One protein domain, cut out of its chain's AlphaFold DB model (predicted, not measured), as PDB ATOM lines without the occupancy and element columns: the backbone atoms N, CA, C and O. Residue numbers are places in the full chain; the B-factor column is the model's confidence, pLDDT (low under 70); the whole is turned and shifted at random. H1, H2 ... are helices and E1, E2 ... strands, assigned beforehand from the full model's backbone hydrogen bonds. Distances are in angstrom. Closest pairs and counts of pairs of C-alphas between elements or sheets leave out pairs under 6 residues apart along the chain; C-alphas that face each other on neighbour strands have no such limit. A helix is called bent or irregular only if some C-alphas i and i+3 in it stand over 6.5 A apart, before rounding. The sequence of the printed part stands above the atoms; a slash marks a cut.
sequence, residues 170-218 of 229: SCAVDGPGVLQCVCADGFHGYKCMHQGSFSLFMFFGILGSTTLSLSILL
ATOM      1  N   SER A 170     -33.769 -13.606 -11.965       89.19
ATOM      2  CA  SER A 170     -32.633 -13.012 -11.259       89.19
ATOM      3  C   SER A 170     -31.320 -13.504 -11.863       89.19
ATOM      4  O   SER A 170     -31.159 -14.698 -12.117       89.19
ATOM      5  N   CYS A 171     -30.370 -12.592 -12.080       89.38
ATOM      6  CA  CYS A 171     -29.035 -12.955 -12.557       89.38
ATOM      7  C   CYS A 171     -28.271 -13.720 -11.473       89.38
ATOM      8  O   CYS A 171     -28.167 -13.264 -10.334       89.38
ATOM      9  N   ALA A 172     -27.700 -14.861 -11.847       90.69
ATOM     10  CA  ALA A 172     -26.769 -15.627 -11.035       90.69
ATOM     11  C   ALA A 172     -25.528 -15.990 -11.858       90.69
ATOM     12  O   ALA A 172     -25.599 -16.211 -13.065       90.69
ATOM     13  N   VAL A 173     -24.373 -16.061 -11.201       91.44
ATOM     14  CA  VAL A 173     -23.128 -16.519 -11.833       91.44
ATOM     15  C   VAL A 173     -23.175 -18.041 -11.978       91.44
ATOM     16  O   VAL A 173     -23.660 -18.721 -11.075       91.44
ATOM     17  N   ASP A 174     -22.656 -18.572 -13.084       93.25
ATOM     18  CA  ASP A 174     -22.592 -20.020 -13.346       93.25
ATOM     19  C   ASP A 174     -21.198 -20.476 -13.816       93.25
ATOM     20  O   ASP A 174     -21.045 -21.392 -14.616       93.25
ATOM     21  N   GLY A 175     -20.152 -19.814 -13.323       94.19
ATOM     22  CA  GLY A 175     -18.759 -20.100 -13.662       94.19
ATOM     23  C   GLY A 175     -18.065 -18.943 -14.391       94.19
ATOM     24  O   GLY A 175     -18.627 -17.851 -14.530       94.19
ATOM     25  N   PRO A 176     -16.805 -19.126 -14.826       93.88
ATOM     26  CA  PRO A 176     -16.016 -18.039 -15.395       93.88
ATOM     27  C   PRO A 176     -16.598 -17.555 -16.726       93.88
ATOM     28  O   PRO A 176     -16.607 -18.285 -17.712       93.88
ATOM     29  N   GLY A 177     -17.068 -16.305 -16.763       90.06
ATOM     30  CA  GLY A 177     -17.643 -15.711 -17.976       90.06
ATOM     31  C   GLY A 177     -19.051 -16.197 -18.310       90.06
ATOM     32  O   GLY A 177     -19.552 -15.867 -19.379       90.06
ATOM     33  N   VAL A 178     -19.683 -16.958 -17.414       89.94
ATOM     34  CA  VAL A 178     -21.013 -17.530 -17.619       89.94
ATOM     35  C   VAL A 178     -21.969 -16.989 -16.561       89.94
ATOM     36  O   VAL A 178     -21.667 -16.970 -15.366       89.94
ATOM     37  N   LEU A 179     -23.143 -16.559 -17.015       88.88
ATOM     38  CA  LEU A 179     -24.280 -16.217 -16.168       88.88
ATOM     39  C   LEU A 179     -25.470 -17.106 -16.518       88.88
ATOM     40  O   LEU A 179     -25.587 -17.601 -17.639       88.88
ATOM     41  N   GLN A 180     -26.371 -17.257 -15.560       88.31
ATOM     42  CA  GLN A 180     -27.665 -17.894 -15.732       88.31
ATOM     43  C   GLN A 180     -28.758 -17.010 -15.132       88.31
ATOM     44  O   GLN A 180     -28.531 -16.293 -14.158       88.31
ATOM     45  N   CYS A 181     -29.959 -17.080 -15.699       88.88
ATOM     46  CA  CYS A 181     -31.133 -16.431 -15.130       88.88
ATOM     47  C   CYS A 181     -31.935 -17.458 -14.340       88.88
ATOM     48  O   CYS A 181     -32.510 -18.382 -14.916       88.88
ATOM     49  N   VAL A 182     -31.970 -17.290 -13.021       89.94
ATOM     50  CA  VAL A 182     -32.753 -18.127 -12.115       89.94
ATOM     51  C   VAL A 182     -34.145 -17.526 -11.997       89.94
ATOM     52  O   VAL A 182     -34.291 -16.352 -11.659       89.94
ATOM     53  N   CYS A 183     -35.170 -18.312 -12.308       90.62
ATOM     54  CA  CYS A 183     -36.546 -17.838 -12.256       90.62
ATOM     55  C   CYS A 183     -37.032 -17.661 -10.817       90.62
ATOM     56  O   CYS A 183     -36.687 -18.449  -9.937       90.62
ATOM     57  N   ALA A 184     -37.860 -16.640 -10.604       90.81
ATOM     58  CA  ALA A 184     -38.601 -16.452  -9.366       90.81
ATOM     59  C   ALA A 184     -39.543 -17.637  -9.097       90.81
ATOM     60  O   ALA A 184     -39.959 -18.349 -10.017       90.81
ATOM     61  N   ASP A 185     -39.912 -17.827  -7.832       89.31
ATOM     62  CA  ASP A 185     -40.766 -18.938  -7.417       89.31
ATOM     63  C   ASP A 185     -42.079 -18.986  -8.212       89.31
ATOM     64  O   ASP A 185     -42.793 -17.994  -8.368       89.31
ATOM     65  N   GLY A 186     -42.405 -20.173  -8.723       86.31
ATOM     66  CA  GLY A 186     -43.587 -20.395  -9.555       86.31
ATOM     67  C   GLY A 186     -43.425 -20.002 -11.026       86.31
ATOM     68  O   GLY A 186     -44.341 -20.282 -11.801       86.31
ATOM     69  N   PHE A 187     -42.284 -19.429 -11.428       88.88
ATOM     70  CA  PHE A 187     -41.942 -19.155 -12.823       88.88
ATOM     71  C   PHE A 187     -40.928 -20.163 -13.367       88.88
ATOM     72  O   PHE A 187     -40.035 -20.625 -12.661       88.88
ATOM     73  N   HIS A 188     -41.056 -20.524 -14.642       87.12
ATOM     74  CA  HIS A 188     -40.157 -21.465 -15.307       87.12
ATOM     75  C   HIS A 188     -40.119 -21.256 -16.829       87.12
ATOM     76  O   HIS A 188     -40.816 -20.409 -17.399       87.12
ATOM     77  N   GLY A 189     -39.291 -22.064 -17.496       81.19
ATOM     78  CA  GLY A 189     -39.151 -22.103 -18.949       81.19
ATOM     79  C   GLY A 189     -38.302 -20.968 -19.521       81.19
ATOM     80  O   GLY A 189     -37.593 -20.263 -18.800       81.19
ATOM     81  N   TYR A 190     -38.345 -20.815 -20.847       76.50
ATOM     82  CA  TYR A 190     -37.559 -19.793 -21.534       76.50
ATOM     83  C   TYR A 190     -37.929 -18.402 -21.012       76.50
ATOM     84  O   TYR A 190     -39.106 -18.037 -20.968       76.50
ATOM     85  N   LYS A 191     -36.912 -17.645 -20.594       77.94
ATOM     86  CA  LYS A 191     -37.055 -16.302 -20.020       77.94
ATOM     87  C   LYS A 191     -38.031 -16.206 -18.830       77.94
ATOM     88  O   LYS A 191     -38.597 -15.142 -18.599       77.94
ATOM     89  N   CYS A 192     -38.243 -17.289 -18.078       86.75
ATOM     90  CA  CYS A 192     -39.113 -17.279 -16.896       86.75
ATOM     91  C   CYS A 192     -40.539 -16.760 -17.184       86.75
ATOM     92  O   CYS A 192     -41.151 -16.106 -16.343       86.75
ATOM     93  N   MET A 193     -41.061 -17.010 -18.392       83.88
ATOM     94  CA  MET A 193     -42.359 -16.472 -18.827       83.88
ATOM     95  C   MET A 193     -43.549 -17.361 -18.454       83.88
ATOM     96  O   MET A 193     -44.692 -16.916 -18.542       83.88
ATOM     97  N   HIS A 194     -43.318 -18.613 -18.055       83.56
ATOM     98  CA  HIS A 194     -44.398 -19.525 -17.690       83.56
ATOM     99  C   HIS A 194     -44.613 -19.524 -16.187       83.56
ATOM    100  O   HIS A 194     -43.688 -19.816 -15.437       83.56
ATOM    101  N   GLN A 195     -45.843 -19.252 -15.761       86.31
ATOM    102  CA  GLN A 195     -46.249 -19.319 -14.364       86.31
ATOM    103  C   GLN A 195     -47.019 -20.618 -14.088       86.31
ATOM    104  O   GLN A 195     -47.822 -21.067 -14.908       86.31
ATOM    105  N   GLY A 196     -46.807 -21.209 -12.916       80.38
ATOM    106  CA  GLY A 196     -47.494 -22.424 -12.480       80.38
ATOM    107  C   GLY A 196     -46.795 -23.701 -12.945       80.38
ATOM    108  O   GLY A 196     -45.588 -23.715 -13.153       80.38
ATOM    109  N   SER A 197     -47.540 -24.798 -13.073       78.19
ATOM    110  CA  SER A 197     -47.009 -26.085 -13.541       78.19
ATOM    111  C   SER A 197     -47.670 -26.493 -14.852       78.19
ATOM    112  O   SER A 197     -48.869 -26.288 -15.055       78.19
ATOM    113  N   PHE A 198     -46.893 -27.089 -15.753       77.31
ATOM    114  CA  PHE A 198     -47.446 -27.658 -16.974       77.31
ATOM    115  C   PHE A 198     -48.283 -28.901 -16.639       77.31
ATOM    116  O   PHE A 198     -47.761 -29.900 -16.141       77.31
ATOM    117  N   SER A 199     -49.593 -28.858 -16.909       83.00
ATOM    118  CA  SER A 199     -50.493 -29.979 -16.613       83.00
ATOM    119  C   SER A 199     -50.310 -31.122 -17.617       83.00
ATOM    120  O   SER A 199     -50.993 -31.197 -18.643       83.00
ATOM    121  N   LEU A 200     -49.399 -32.047 -17.297       86.81
ATOM    122  CA  LEU A 200     -49.124 -33.239 -18.109       86.81
ATOM    123  C   LEU A 200     -50.396 -34.055 -18.380       86.81
ATOM    124  O   LEU A 200     -50.594 -34.528 -19.495       86.81
ATOM    125  N   PHE A 201     -51.286 -34.174 -17.392       89.69
ATOM    126  CA  PHE A 201     -52.542 -34.911 -17.541       89.69
ATOM    127  C   PHE A 201     -53.481 -34.286 -18.572       89.69
ATOM    128  O   PHE A 201     -54.076 -35.019 -19.358       89.69
ATOM    129  N   MET A 202     -53.602 -32.955 -18.612       88.88
ATOM    130  CA  MET A 202     -54.413 -32.299 -19.643       88.88
ATOM    131  C   MET A 202     -53.782 -32.472 -21.022       88.88
ATOM    132  O   MET A 202     -54.478 -32.830 -21.968       88.88
ATOM    133  N   PHE A 203     -52.466 -32.280 -21.130       90.38
ATOM    134  CA  PHE A 203     -51.756 -32.412 -22.400       90.38
ATOM    135  C   PHE A 203     -51.875 -33.827 -22.982       90.38
ATOM    136  O   PHE A 203     -52.354 -33.998 -24.105       90.38
ATOM    137  N   PHE A 204     -51.520 -34.851 -22.201       94.88
ATOM    138  CA  PHE A 204     -51.641 -36.244 -22.628       94.88
ATOM    139  C   PHE A 204     -53.092 -36.702 -22.755       94.88
ATOM    140  O   PHE A 204     -53.384 -37.532 -23.609       94.88
ATOM    141  N   GLY A 205     -54.013 -36.155 -21.962       95.50
ATOM    142  CA  GLY A 205     -55.441 -36.437 -22.082       95.50
ATOM    143  C   GLY A 205     -56.012 -35.961 -23.418       95.50
ATOM    144  O   GLY A 205     -56.681 -36.730 -24.108       95.50
ATOM    145  N   ILE A 206     -55.703 -34.724 -23.823       95.94
ATOM    146  CA  ILE A 206     -56.137 -34.164 -25.112       95.94
ATOM    147  C   ILE A 206     -55.491 -34.936 -26.267       95.94
ATOM    148  O   ILE A 206     -56.197 -35.399 -27.167       95.94
ATOM    149  N   LEU A 207     -54.168 -35.131 -26.232       96.19
ATOM    150  CA  LEU A 207     -53.451 -35.898 -27.256       96.19
ATOM    151  C   LEU A 207     -53.984 -37.329 -27.365       96.19
ATOM    152  O   LEU A 207     -54.384 -37.756 -28.441       96.19
ATOM    153  N   GLY A 208     -54.080 -38.048 -26.249       96.62
ATOM    154  CA  GLY A 208     -54.583 -39.418 -26.224       96.62
ATOM    155  C   GLY A 208     -56.020 -39.531 -26.731       96.62
ATOM    156  O   GLY A 208     -56.311 -40.399 -27.552       96.62
ATOM    157  N   SER A 209     -56.914 -38.633 -26.305       96.19
ATOM    158  CA  SER A 209     -58.320 -38.628 -26.736       96.19
ATOM    159  C   SER A 209     -58.468 -38.347 -28.233       96.19
ATOM    160  O   SER A 209     -59.195 -39.056 -28.936       96.19
ATOM    161  N   THR A 210     -57.750 -37.346 -28.746       96.56
ATOM    162  CA  THR A 210     -57.764 -37.004 -30.177       96.56
ATOM    163  C   THR A 210     -57.188 -38.130 -31.029       96.56
ATOM    164  O   THR A 210     -57.820 -38.521 -32.012       96.56
ATOM    165  N   THR A 211     -56.058 -38.722 -30.628       96.62
ATOM    166  CA  THR A 211     -55.482 -39.893 -31.299       96.62
ATOM    167  C   THR A 211     -56.457 -41.066 -31.303       96.62
ATOM    168  O   THR A 211     -56.741 -41.602 -32.370       96.62
ATOM    169  N   LEU A 212     -57.032 -41.428 -30.151       96.62
ATOM    170  CA  LEU A 212     -57.985 -42.535 -30.052       96.62
ATOM    171  C   LEU A 212     -59.212 -42.303 -30.943       96.62
ATOM    172  O   LEU A 212     -59.628 -43.200 -31.677       96.62
ATOM    173  N   SER A 213     -59.762 -41.089 -30.918       95.88
ATOM    174  CA  SER A 213     -60.918 -40.709 -31.732       95.88
ATOM    175  C   SER A 213     -60.610 -40.831 -33.225       95.88
ATOM    176  O   SER A 213     -61.378 -41.445 -33.967       95.88
ATOM    177  N   LEU A 214     -59.458 -40.317 -33.670       95.75
ATOM    178  CA  LEU A 214     -59.011 -40.435 -35.057       95.75
ATOM    179  C   LEU A 214     -58.767 -41.895 -35.454       95.75
ATOM    180  O   LEU A 214     -59.211 -42.310 -36.522       95.75
ATOM    181  N   SER A 215     -58.137 -42.700 -34.596       94.44
ATOM    182  CA  SER A 215     -57.935 -44.131 -34.842       94.44
ATOM    183  C   SER A 215     -59.259 -44.878 -35.001       94.44
ATOM    184  O   SER A 215     -59.398 -45.674 -35.929       94.44
ATOM    185  N   ILE A 216     -60.258 -44.597 -34.157       94.81
ATOM    186  CA  ILE A 216     -61.596 -45.201 -34.256       94.81
ATOM    187  C   ILE A 216     -62.300 -44.772 -35.550       94.81
ATOM    188  O   ILE A 216     -62.885 -45.614 -36.236       94.81
ATOM    189  N   LEU A 217     -62.235 -43.487 -35.914       93.00
ATOM    190  CA  LEU A 217     -62.835 -42.969 -37.148       93.00
ATOM    191  C   LEU A 217     -62.194 -43.586 -38.396       93.00
ATOM    192  O   LEU A 217     -62.899 -44.040 -39.302       93.00
ATOM    193  N   LEU A 218     -60.862 -43.651 -38.433       91.56
ATOM    194  CA  LEU A 218     -60.118 -44.274 -39.525       91.56
ATOM    195  C   LEU A 218     -60.422 -45.771 -39.609       91.56
ATOM    196  O   LEU A 218     -60.728 -46.271 -40.688       91.56
TER     197      LEU A 218
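What this domain is: This is residues 170 to 218 of the 229 residues of the protein "All-trans retinoic acid-induced differentiation factor" of Marmota monax (UniProt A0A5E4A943). A long rod: a two-stranded hairpin, E1 and E2, makes one end, a small knot of loop follows it, and one helix, H1, sticks out free as an arm that makes the other end. The loop between, residues 184 to 199, folds back on itself where residues 187 to 188 pair with 194 to 195. The printed part has 49 residues with two named strands and then one named helix, in the order E1, E2, H1; the sheet is antiparallel, and the class is mixed, helices and strands. The whole is extended, with a radius of gyration of the C-alphas of 18.6 A and spans of 57 by 21 by 12 A.

Where its parts are: Find C-alpha 170 at (-32.633, -13.012, -11.259); there strand E1, residues 170 to 173, begins. Go on to Leu 179, where strand E2, residues 179 to 183, begins and runs 13.0 A. Then look for C-alpha 200 at (-49.124, -33.239, -18.109); from there helix H1, residues 200 to 218, runs 26.5 A to C-alpha 218 at (-60.118, -44.274, -39.525).

How they stand to each other: E1 and E2 are a hairpin of antiparallel neighbours, with 145 degrees between their directions. Look at C-alphas 173 and 179, which face each other at 4.5 A. N 170 and O 182 are within hydrogen-bond range at 2.8 A, as are N 182 and O 170 at 2.9 A. Farther along, the short pairing of residues 187 to 188 with 194 to 195 is antiparallel. Residues 199 to 218, of which 200 to 218 belong to H1, stand free, and H1 is apart from E1. In H1, which is not bent, every O i to N i+4 pair is within hydrogen-bond range.

The domain as a whole: Compare Pro 176 with Leu 217: their C-alphas, the two farthest apart, are 57.3 A from each other. The link from E1 to E2 is tight, and the link from E2 to H1, with 16 residues, is long. The printed part has no cut. Its mean pLDDT is 89.6, and no printed residue is under 70 in this model.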